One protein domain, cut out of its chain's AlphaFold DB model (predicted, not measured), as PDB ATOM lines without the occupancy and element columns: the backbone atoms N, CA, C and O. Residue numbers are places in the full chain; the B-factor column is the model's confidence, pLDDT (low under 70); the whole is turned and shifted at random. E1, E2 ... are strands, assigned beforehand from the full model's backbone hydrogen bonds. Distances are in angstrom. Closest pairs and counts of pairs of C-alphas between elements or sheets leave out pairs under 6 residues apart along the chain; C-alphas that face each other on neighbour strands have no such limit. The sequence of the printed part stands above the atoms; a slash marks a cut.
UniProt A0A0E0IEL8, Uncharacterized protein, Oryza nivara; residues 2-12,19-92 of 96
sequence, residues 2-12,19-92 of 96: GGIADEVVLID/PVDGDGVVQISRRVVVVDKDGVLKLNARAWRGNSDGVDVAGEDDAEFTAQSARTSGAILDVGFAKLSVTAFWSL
ATOM      1  N   GLY A   2     152.620  55.860 129.926       42.59
ATOM      2  CA  GLY A   2     151.774  56.272 128.808       42.59
ATOM      3  C   GLY A   2     150.482  56.879 129.332       42.59
ATOM      4  O   GLY A   2     149.678  56.169 129.928       42.59
ATOM      5  N   GLY A   3     150.318  58.185 129.146       40.19
ATOM      6  CA  GLY A   3     149.012  58.810 129.245       40.19
ATOM      7  C   GLY A   3     148.253  58.482 127.970       40.19
ATOM      8  O   GLY A   3     148.760  58.716 126.875       40.19
ATOM      9  N   ILE A   4     147.058  57.916 128.109       47.41
ATOM     10  CA  ILE A   4     146.011  58.122 127.112       47.41
ATOM     11  C   ILE A   4     146.010  59.621 126.794       47.41
ATOM     12  O   ILE A   4     145.902  60.445 127.699       47.41
ATOM     13  N   ALA A   5     146.256  59.996 125.542       56.72
ATOM     14  CA  ALA A   5     145.932  61.348 125.128       56.72
ATOM     15  C   ALA A   5     144.413  61.441 125.291       56.72
ATOM     16  O   ALA A   5     143.695  60.787 124.539       56.72
ATOM     17  N   ASP A   6     143.945  62.113 126.347       68.44
ATOM     18  CA  ASP A   6     142.518  62.254 126.625       68.44
ATOM     19  C   ASP A   6     141.862  62.853 125.378       68.44
ATOM     20  O   ASP A   6     142.128  63.999 125.009       68.44
ATOM     21  N   GLU A   7     141.053  62.056 124.684       81.94
ATOM     22  CA  GLU A   7     140.237  62.541 123.581       81.94
ATOM     23  C   GLU A   7     139.225  63.530 124.162       81.94
ATOM     24  O   GLU A   7     138.468  63.212 125.083       81.94
ATOM     25  N   VAL A   8     139.239  64.763 123.662       88.56
ATOM     26  CA  VAL A   8     138.362  65.826 124.152       88.56
ATOM     27  C   VAL A   8     137.373  66.185 123.064       88.56
ATOM     28  O   VAL A   8     137.752  66.689 122.008       88.56
ATOM     29  N   VAL A   9     136.090  66.002 123.362       91.81
ATOM     30  CA  VAL A   9     135.007  66.455 122.491       91.81
ATOM     31  C   VAL A   9     134.923  67.982 122.554       91.81
ATOM     32  O   VAL A   9     134.552  68.578 123.568       91.81
ATOM     33  N   LEU A  10     135.308  68.627 121.454       92.25
ATOM     34  CA  LEU A  10     135.315  70.086 121.323       92.25
ATOM     35  C   LEU A  10     133.919  70.649 121.042       92.25
ATOM     36  O   LEU A  10     133.596  71.757 121.471       92.25
ATOM     37  N   ILE A  11     133.104  69.882 120.324       91.38
ATOM     38  CA  ILE A  11     131.721  70.200 120.005       91.38
ATOM     39  C   ILE A  11     130.972  68.906 119.693       91.38
ATOM     40  O   ILE A  11     131.507  68.020 119.033       91.38
ATOM     41  N   ASP A  12     129.734  68.824 120.165       91.00
ATOM     42  CA  ASP A  12     128.771  67.798 119.785       91.00
ATOM     43  C   ASP A  12     127.403  68.479 119.669       91.00
ATOM     44  O   ASP A  12     126.881  69.040 120.639       91.00
ATOM     45  N   PRO A  19     125.971  74.857 115.454       88.44
ATOM     46  CA  PRO A  19     125.837  76.305 115.505       88.44
ATOM     47  C   PRO A  19     127.042  76.966 114.827       88.44
ATOM     48  O   PRO A  19     128.187  76.789 115.246       88.44
ATOM     49  N   VAL A  20     126.755  77.748 113.791       90.81
ATOM     50  CA  VAL A  20     127.716  78.581 113.065       90.81
ATOM     51  C   VAL A  20     127.294  80.033 113.256       90.81
ATOM     52  O   VAL A  20     126.108  80.348 113.124       90.81
ATOM     53  N   ASP A  21     128.228  80.907 113.620       91.94
ATOM     54  CA  ASP A  21     127.931  82.333 113.771       91.94
ATOM     55  C   ASP A  21     127.833  83.067 112.418       91.94
ATOM     56  O   ASP A  21     127.981  82.476 111.346       91.94
ATOM     57  N   GLY A  22     127.531  84.372 112.461       93.69
ATOM     58  CA  GLY A  22     127.344  85.198 111.262       93.69
ATOM     59  C   GLY A  22     128.585  85.314 110.369       93.69
ATOM     60  O   GLY A  22     128.440  85.649 109.195       93.69
ATOM     61  N   ASP A  23     129.766  84.986 110.901       92.88
ATOM     62  CA  ASP A  23     131.043  85.009 110.188       92.88
ATOM     63  C   ASP A  23     131.453  83.616 109.678       92.88
ATOM     64  O   ASP A  23     132.525  83.449 109.094       92.88
ATOM     65  N   GLY A  24     130.611  82.596 109.873       89.94
ATOM     66  CA  GLY A  24     130.913  81.231 109.447       89.94
ATOM     67  C   GLY A  24     131.784  80.451 110.436       89.94
ATOM     68  O   GLY A  24     132.301  79.391 110.079       89.94
ATOM     69  N   VAL A  25     131.973  80.944 111.666       91.75
ATOM     70  CA  VAL A  25     132.848  80.317 112.660       91.75
ATOM     71  C   VAL A  25     132.055  79.373 113.563       91.75
ATOM     72  O   VAL A  25     131.004  79.708 114.115       91.75
ATOM     73  N   VAL A  26     132.595  78.167 113.744       91.44
ATOM     74  CA  VAL A  26     132.083  77.183 114.702       91.44
ATOM     75  C   VAL A  26     132.704  77.449 116.069       91.44
ATOM     76  O   VAL A  26     133.924  77.422 116.243       91.44
ATOM     77  N   GLN A  27     131.861  77.685 117.070       90.75
ATOM     78  CA  GLN A  27     132.313  77.944 118.432       90.75
ATOM     79  C   GLN A  27     132.573  76.611 119.156       90.75
ATOM     80  O   GLN A  27     131.643  75.892 119.507       90.75
ATOM     81  N   ILE A  28     133.846  76.295 119.403       91.38
ATOM     82  CA  ILE A  28     134.268  75.097 120.151       91.38
ATOM     83  C   ILE A  28     134.509  75.386 121.638       91.38
ATOM     84  O   ILE A  28     134.883  76.506 122.007       91.38
ATOM     85  N   SER A  29     134.338  74.358 122.477       91.44
ATOM     86  CA  SER A  29     134.454  74.423 123.944       91.44
ATOM     87  C   SER A  29     135.872  74.731 124.438       91.44
ATOM     88  O   SER A  29     136.047  75.340 125.495       91.44
ATOM     89  N   ARG A  30     136.896  74.351 123.664       90.12
ATOM     90  CA  ARG A  30     138.311  74.571 123.975       90.12
ATOM     91  C   ARG A  30     139.060  75.023 122.726       90.12
ATOM     92  O   ARG A  30     138.996  74.365 121.700       90.12
ATOM     93  N   ARG A  31     139.791  76.139 122.828       91.06
ATOM     94  CA  ARG A  31     140.571  76.736 121.717       91.06
ATOM     95  C   ARG A  31     142.072  76.761 121.958       91.06
ATOM     96  O   ARG A  31     142.832  77.081 121.055       91.06
ATOM     97  N   VAL A  32     142.480  76.459 123.185       89.75
ATOM     98  CA  VAL A  32     143.878  76.426 123.596       89.75
ATOM     99  C   VAL A  32     144.151  75.042 124.151       89.75
ATOM    100  O   VAL A  32     143.416  74.548 125.008       89.75
ATOM    101  N   VAL A  33     145.198  74.418 123.631       88.69
ATOM    102  CA  VAL A  33     145.700  73.115 124.054       88.69
ATOM    103  C   VAL A  33     147.207  73.219 124.219       88.69
ATOM    104  O   VAL A  33     147.851  74.041 123.569       88.69
ATOM    105  N   VAL A  34     147.762  72.399 125.102       89.56
ATOM    106  CA  VAL A  34     149.208  72.272 125.270       89.56
ATOM    107  C   VAL A  34     149.618  70.953 124.646       89.56
ATOM    108  O   VAL A  34     149.012  69.921 124.925       89.56
ATOM    109  N   VAL A  35     150.631  71.005 123.791       88.44
ATOM    110  CA  VAL A  35     151.275  69.827 123.217       88.44
ATOM    111  C   VAL A  35     152.734  69.826 123.637       88.44
ATOM    112  O   VAL A  35     153.319  70.888 123.873       88.44
ATOM    113  N   ASP A  36     153.326  68.641 123.712       89.44
ATOM    114  CA  ASP A  36     154.767  68.520 123.896       89.44
ATOM    115  C   ASP A  36     155.521  69.209 122.749       89.44
ATOM    116  O   ASP A  36     155.001  69.365 121.643       89.44
ATOM    117  N   LYS A  37     156.774  69.605 123.003       85.50
ATOM    118  CA  LYS A  37     157.630  70.332 122.045       85.50
ATOM    119  C   LYS A  37     157.693  69.665 120.664       85.50
ATOM    120  O   LYS A  37     157.683  70.367 119.660       85.50
ATOM    121  N   ASP A  38     157.749  68.337 120.647       86.50
ATOM    122  CA  ASP A  38     157.793  67.503 119.440       86.50
ATOM    123  C   ASP A  38     156.490  66.690 119.275       86.50
ATOM    124  O   ASP A  38     156.447  65.667 118.592       86.50
ATOM    125  N   GLY A  39     155.427  67.129 119.953       90.38
ATOM    126  CA  GLY A  39     154.110  66.515 119.928       90.38
ATOM    127  C   GLY A  39     153.311  66.864 118.673       90.38
ATOM    128  O   GLY A  39     153.678  67.719 117.862       90.38
ATOM    129  N   VAL A  40     152.170  66.193 118.535       92.50
ATOM    130  CA  VAL A  40     151.241  66.369 117.417       92.50
ATOM    131  C   VAL A  40     149.854  66.660 117.970       92.50
ATOM    132  O   VAL A  40     149.335  65.901 118.787       92.50
ATOM    133  N   LEU A  41     149.245  67.749 117.504       92.94
ATOM    134  CA  LEU A  41     147.823  68.002 117.690       92.94
ATOM    135  C   LEU A  41     147.055  67.246 116.607       92.94
ATOM    136  O   LEU A  41     147.214  67.550 115.428       92.94
ATOM    137  N   LYS A  42     146.214  66.291 117.005       94.44
ATOM    138  CA  LYS A  42     145.286  65.607 116.099       94.44
ATOM    139  C   LYS A  42     143.885  66.165 116.290       94.44
ATOM    140  O   LYS A  42     143.419  66.274 117.423       94.44
ATOM    141  N   LEU A  43     143.226  66.518 115.195       94.31
ATOM    142  CA  LEU A  43     141.828  66.929 115.177       94.31
ATOM    143  C   LEU A  43     141.055  65.997 114.256       94.31
ATOM    144  O   LEU A  43     141.490  65.733 113.144       94.31
ATOM    145  N   ASN A  44     139.907  65.530 114.727       95.25
ATOM    146  CA  ASN A  44     138.991  64.691 113.972       95.25
ATOM    147  C   ASN A  44     137.654  65.425 113.859       95.25
ATOM    148  O   ASN A  44     137.180  66.015 114.836       95.25
ATOM    149  N   ALA A  45     137.066  65.409 112.668       94.56
ATOM    150  CA  ALA A  45     135.715  65.883 112.440       94.56
ATOM    151  C   ALA A  45     134.873  64.728 111.918       94.56
ATOM    152  O   ALA A  45     135.196  64.116 110.904       94.56
ATOM    153  N   ARG A  46     133.758  64.476 112.598       93.44
ATOM    154  CA  ARG A  46     132.733  63.533 112.167       93.44
ATOM    155  C   ARG A  46     131.445  64.278 111.919       93.44
ATOM    156  O   ARG A  46     131.076  65.182 112.666       93.44
ATOM    157  N   ALA A  47     130.761  63.864 110.871       91.19
ATOM    158  CA  ALA A  47     129.419  64.300 110.588       91.19
ATOM    159  C   ALA A  47     128.500  63.089 110.528       91.19
ATOM    160  O   ALA A  47     128.827  62.069 109.919       91.19
ATOM    161  N   TRP A  48     127.335  63.217 111.148       88.44
ATOM    162  CA  TRP A  48     126.345  62.156 111.229       88.44
ATOM    163  C   TRP A  48     125.164  62.442 110.307       88.44
ATOM    164  O   TRP A  48     124.825  63.595 110.034       88.44
ATOM    165  N   ARG A  49     124.521  61.380 109.826       85.06
ATOM    166  CA  ARG A  49     123.260  61.433 109.087       85.06
ATOM    167  C   ARG A  49     122.251  60.545 109.800       85.06
ATOM    168  O   ARG A  49     122.448  59.339 109.898       85.06
ATOM    169  N   GLY A  50     121.153  61.151 110.243       82.44
ATOM    170  CA  GLY A  50     119.975  60.407 110.681       82.44
ATOM    171  C   GLY A  50     119.256  59.781 109.484       82.44
ATOM    172  O   GLY A  50     119.056  60.439 108.458       82.44
ATOM    173  N   ASN A  51     118.875  58.514 109.607       79.69
ATOM    174  CA  ASN A  51     118.037  57.787 108.657       79.69
ATOM    175  C   ASN A  51     116.894  57.061 109.400       79.69
ATOM    176  O   ASN A  51     116.730  57.218 110.610       79.69
ATOM    177  N   SER A  52     116.054  56.313 108.676       79.88
ATOM    178  CA  SER A  52     114.940  55.559 109.277       79.88
ATOM    179  C   SER A  52     115.391  54.460 110.242       79.88
ATOM    180  O   SER A  52     114.599  54.034 111.080       79.88
ATOM    181  N   ASP A  53     116.644  54.022 110.124       80.62
ATOM    182  CA  ASP A  53     117.189  52.836 110.778       80.62
ATOM    183  C   ASP A  53     118.165  53.203 111.919       80.62
ATOM    184  O   ASP A  53     118.623  52.321 112.646       80.62
ATOM    185  N   GLY A  54     118.459  54.497 112.115       81.44
ATOM    186  CA  GLY A  54     119.374  55.001 113.138       81.44
ATOM    187  C   GLY A  54     120.187  56.229 112.709       81.44
ATOM    188  O   GLY A  54     119.743  57.070 111.926       81.44
ATOM    189  N   VAL A  55     121.387  56.350 113.281       82.62
ATOM    190  CA  VAL A  55     122.352  57.421 113.002       82.62
ATOM    191  C   VAL A  55     123.639  56.785 112.486       82.62
ATOM    192  O   VAL A  55     124.276  56.026 113.212       82.62
ATOM    193  N   ASP A  56     124.031  57.131 111.259       85.88
ATOM    194  CA  ASP A  56     125.264  56.656 110.621       85.88
ATOM    195  C   ASP A  56     126.273  57.797 110.434       85.88
ATOM    196  O   ASP A  56     125.906  58.974 110.359       85.88
ATOM    197  N   VAL A  57     127.561  57.458 110.312       87.94
ATOM    198  CA  VAL A  57     128.605  58.428 109.941       87.94
ATOM    199  C   VAL A  57     128.455  58.772 108.459       87.94
ATOM    200  O   VAL A  57     128.594  57.923 107.581       87.94
ATOM    201  N   ALA A  58     128.158  60.037 108.181       89.25
ATOM    202  CA  ALA A  58     127.998  60.583 106.837       89.25
ATOM    203  C   ALA A  58     129.329  61.003 106.205       89.25
ATOM    204  O   ALA A  58     129.447  61.027 104.980       89.25
ATOM    205  N   GLY A  59     130.303  61.348 107.043       93.19
ATOM    206  CA  GLY A  59     131.648  61.719 106.639       93.19
ATOM    207  C   GLY A  59     132.549  61.887 107.852       93.19
ATOM    208  O   GLY A  59     132.095  62.258 108.937       93.19
ATOM    209  N   GLU A  60     133.824  61.591 107.656       95.81
ATOM    210  CA  GLU A  60     134.864  61.697 108.666       95.81
ATOM    211  C   GLU A  60     136.164  62.095 107.980       95.81
ATOM    212  O   GLU A  60     136.487  61.556 106.922       95.81
ATOM    213  N   ASP A  61     136.881  63.033 108.586       97.56
ATOM    214  CA  ASP A  61     138.217  63.428 108.159       97.56
ATOM    215  C   ASP A  61     139.041  63.849 109.379       97.56
ATOM    216  O   ASP A  61     138.492  64.252 110.418       97.56
ATOM    217  N   ASP A  62     140.360  63.766 109.262       96.44
ATOM    218  CA  ASP A  62     141.290  64.128 110.321       96.44
ATOM    219  C   ASP A  62     142.463  64.973 109.817       96.44
ATOM    220  O   ASP A  62     142.838  64.972 108.647       96.44
ATOM    221  N   ALA A  63     143.018  65.766 110.729       96.00
ATOM    222  CA  ALA A  63     144.172  66.601 110.470       96.00
ATOM    223  C   ALA A  63     145.166  66.489 111.619       96.00
ATOM    224  O   ALA A  63     144.815  66.604 112.799       96.00
ATOM    225  N   GLU A  64     146.432  66.341 111.252       95.31
ATOM    226  CA  GLU A  64     147.549  66.332 112.180       95.31
ATOM    227  C   GLU A  64     148.385  67.600 112.017       95.31
ATOM    228  O   GLU A  64     148.780  67.982 110.913       95.31
ATOM    229  N   PHE A  65     148.698  68.243 113.137       93.69
ATOM    230  CA  PHE A  65     149.549  69.420 113.176       93.69
ATOM    231  C   PHE A  65     150.725  69.178 114.120       93.69
ATOM    232  O   PHE A  65     150.563  69.116 115.340       93.69
ATOM    233  N   THR A  66     151.929  69.053 113.562       92.62
ATOM    234  CA  THR A  66     153.166  68.998 114.352       92.62
ATOM    235  C   THR A  66     153.389  70.329 115.062       92.62
ATOM    236  O   THR A  66     153.273  71.384 114.433       92.62
ATOM    237  N   ALA A  67     153.732  70.276 116.351       90.31
ATOM    238  CA  ALA A  67     154.014  71.453 117.162       90.31
ATOM    239  C   ALA A  67     155.080  72.356 116.515       90.31
ATOM    240  O   ALA A  67     156.090  71.888 115.986       90.31
ATOM    241  N   GLN A  68     154.862  73.674 116.558       85.50
ATOM    242  CA  GLN A  68     155.792  74.672 116.016       85.50
ATOM    243  C   GLN A  68     156.089  75.748 117.065       85.50
ATOM    244  O   GLN A  68     155.298  75.988 117.970       85.50
ATOM    245  N   SER A  69     157.238  76.419 116.966       71.00
ATOM    246  CA  SER A  69     157.662  77.405 117.970       71.00
ATOM    247  C   SER A  69     156.945  78.760 117.866       71.00
ATOM    248  O   SER A  69     156.655  79.373 118.889       71.00
ATOM    249  N   ALA A  70     156.662  79.250 116.658       66.69
ATOM    250  CA  ALA A  70     155.968  80.528 116.439       66.69
ATOM    251  C   ALA A  70     155.474  80.635 114.988       66.69
ATOM    252  O   ALA A  70     156.078  81.323 114.161       66.69
ATOM    253  N   ARG A  71     154.430  79.879 114.641       84.00
ATOM    254  CA  ARG A  71     153.886  79.792 113.277       84.00
ATOM    255  C   ARG A  71     152.390  79.488 113.302       84.00
ATOM    256  O   ARG A  71     151.818  79.216 114.353       84.00
ATOM    257  N   THR A  72     151.778  79.511 112.126       91.44
ATOM    258  CA  THR A  72     150.403  79.065 111.903       91.44
ATOM    259  C   THR A  72     150.424  77.779 111.087       91.44
ATOM    260  O   THR A  72     151.256  77.616 110.194       91.44
ATOM    261  N   SER A  73     149.505  76.866 111.378       93.44
ATOM    262  CA  SER A  73     149.245  75.685 110.556       93.44
ATOM    263  C   SER A  73     147.770  75.643 110.184       93.44
ATOM    264  O   SER A  73     146.927  76.061 110.975       93.44
ATOM    265  N   GLY A  74     147.456  75.179 108.977       94.94
ATOM    266  CA  GLY A  74     146.086  75.136 108.476       94.94
ATOM    267  C   GLY A  74     145.789  73.826 107.764       94.94
ATOM    268  O   GLY A  74     146.687  73.242 107.160       94.94
ATOM    269  N   ALA A  75     144.541  73.380 107.855       96.62
ATOM    270  CA  ALA A  75     144.025  72.212 107.153       96.62
ATOM    271  C   ALA A  75     142.552  72.422 106.785       96.62
ATOM    272  O   ALA A  75     141.869  73.274 107.361       96.62
ATOM    273  N   ILE A  76     142.068  71.633 105.829       97.25
ATOM    274  CA  ILE A  76     140.646  71.525 105.511       97.25
ATOM    275  C   ILE A  76     140.229  70.103 105.860       97.25
ATOM    276  O   ILE A  76     140.845  69.177 105.347       97.25
ATOM    277  N   LEU A  77     139.208  69.962 106.702       96.69
ATOM    278  CA  LEU A  77     138.556  68.685 106.985       96.69
ATOM    279  C   LEU A  77     137.321  68.562 106.089       96.69
ATOM    280  O   LEU A  77     136.430  69.419 106.150       96.69
ATOM    281  N   ASP A  78     137.268  67.540 105.242       96.25
ATOM    282  CA  ASP A  78     136.173  67.292 104.303       96.25
ATOM    283  C   ASP A  78     135.287  66.136 104.786       96.25
ATOM    284  O   ASP A  78     135.579  64.963 104.577       96.25
ATOM    285  N   VAL A  79     134.151  66.471 105.400       93.94
ATOM    286  CA  VAL A  79     133.169  65.485 105.887       93.94
ATOM    287  C   VAL A  79     132.108  65.160 104.821       93.94
ATOM    288  O   VAL A  79     130.962  64.823 105.127       93.94
ATOM    289  N   GLY A  80     132.465  65.302 103.542       90.69
ATOM    290  CA  GLY A  80     131.663  64.935 102.377       90.69
ATOM    291  C   GLY A  80     130.651  66.000 101.957       90.69
ATOM    292  O   GLY A  80     130.680  66.474 100.823       90.69
ATOM    293  N   PHE A  81     129.735  66.389 102.849       85.19
ATOM    294  CA  PHE A  81     128.714  67.409 102.546       85.19
ATOM    295  C   PHE A  81     129.094  68.822 103.010       85.19
ATOM    296  O   PHE A  81     128.438  69.791 102.629       85.19
ATOM    297  N   ALA A  82     130.131  68.940 103.837       89.06
ATOM    298  CA  ALA A  82     130.653  70.199 104.348       89.06
ATOM    299  C   ALA A  82     132.182  70.132 104.426       89.06
ATOM    300  O   ALA A  82     132.757  69.070 104.657       89.06
ATOM    301  N   LYS A  83     132.830  71.289 104.265       94.12
ATOM    302  CA  LYS A  83     134.275  71.449 104.440       94.12
ATOM    303  C   LYS A  83     134.524  72.411 105.591       94.12
ATOM    304  O   LYS A  83     133.945  73.496 105.619       94.12
ATOM    305  N   LEU A  84     135.393  72.029 106.517       94.06
ATOM    306  CA  LEU A  84     135.755  72.822 107.686       94.06
ATOM    307  C   LEU A  84     137.187  73.323 107.522       94.06
ATOM    308  O   LEU A  84     138.114  72.528 107.407       94.06
ATOM    309  N   SER A  85     137.370  74.642 107.522       96.00
ATOM    310  CA  SER A  85     138.706  75.240 107.572       96.00
ATOM    311  C   SER A  85     139.175  75.310 109.021       96.00
ATOM    312  O   SER A  85     138.501  75.896 109.868       96.00
ATOM    313  N   VAL A  86     140.334  74.722 109.305       94.75
ATOM    314  CA  VAL A  86     140.936  74.695 110.637       94.75
ATOM    315  C   VAL A  86     142.264  75.427 110.595       94.75
ATOM    316  O   VAL A  86     143.091  75.190 109.717       94.75
ATOM    317  N   THR A  87     142.478  76.322 111.557       94.81
ATOM    318  CA  THR A  87     143.728  77.073 111.709       94.81
ATOM    319  C   THR A  87     144.221  76.969 113.148       94.81
ATOM    320  O   THR A  87     143.520  77.365 114.077       94.81
ATOM    321  N   ALA A  88     145.437  76.459 113.324       93.12
ATOM    322  CA  ALA A  88     146.136  76.390 114.598       93.12
ATOM    323  C   ALA A  88     147.204  77.489 114.671       93.12
ATOM    324  O   ALA A  88     148.036  77.626 113.769       93.12
ATOM    325  N   PHE A  89     147.193  78.256 115.759       93.44
ATOM    326  CA  PHE A  89     148.208  79.265 116.061       93.44
ATOM    327  C   PHE A  89     149.128  78.738 117.156       93.44
ATOM    328  O   PHE A  89     148.659  78.336 118.219       93.44
ATOM    329  N   TRP A  90     150.433  78.751 116.897       93.00
ATOM    330  CA  TRP A  90     151.425  78.184 117.798       93.00
ATOM    331  C   TRP A  90     152.185  79.255 118.572       93.00
ATOM    332  O   TRP A  90     152.668  80.232 117.995       93.00
ATOM    333  N   SER A  91     152.365  79.015 119.868       89.88
ATOM    334  CA  SER A  91     153.230  79.807 120.738       89.88
ATOM    335  C   SER A  91     153.981  78.908 121.708       89.88
ATOM    336  O   SER A  91     153.398  77.974 122.261       89.88
ATOM    337  N   LEU A  92     155.242  79.234 121.989       88.94
ATOM    338  CA  LEU A  92     155.956  78.637 123.112       88.94
ATOM    339  C   LEU A  92     155.364  79.137 124.429       88.94
ATOM    340  O   LEU A  92     155.166  80.339 124.614       88.94
TER     341      LEU A  92
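This is residues 2 to 12 and 19 to 92 of the 96 residues of an uncharacterized protein of Oryza nivara (UniProt A0A0E0IEL8). A long hairpin, E1 and E2, lies beside a shorter one, E3 and E4, with unnamed residues 2 to 12 and 19 to 39 loosely along one side. The 85 printed residues hold four strands, E1 to E4, in two antiparallel two-stranded sheets, and no named helix. The class is all strand, with 39 residues in strands, under half. The whole is loose, radius of gyration of the C-alphas 14.8 A, spanning 48 by 37 by 20 A.

Find C-alpha 40 at (151.241, 66.369, 117.417); E1, residues 40 to 51, runs 35.4 A. E2, residues 54 to 66, runs 36.6 A. E3, residues 72 to 78, runs 20.0 A; E4, residues 83 to 89, runs 19.8 A to (148.208, 79.265, 116.061).

In hairpin E1 and E2, 166 degrees, find N 41 and O 65 within hydrogen-bond range, 2.9 A. In hairpin E3 and E4, 162 degrees, N 84 and O 77 are, at 2.8 A. The closest C-alphas of E2 and E3, Asp 61 and Leu 77, are 5.4 A apart. E1 and E4 are only just apart, closest C-alphas 8.4 A.

The farthest C-alphas, Ser 52 and Leu 92, are 49.1 A apart. Residues 13 to 18 are cut out; C-alphas 12 and 19 are 10.0 A apart. The model's pLDDT is under 70 at residues 2 to 6 and 70.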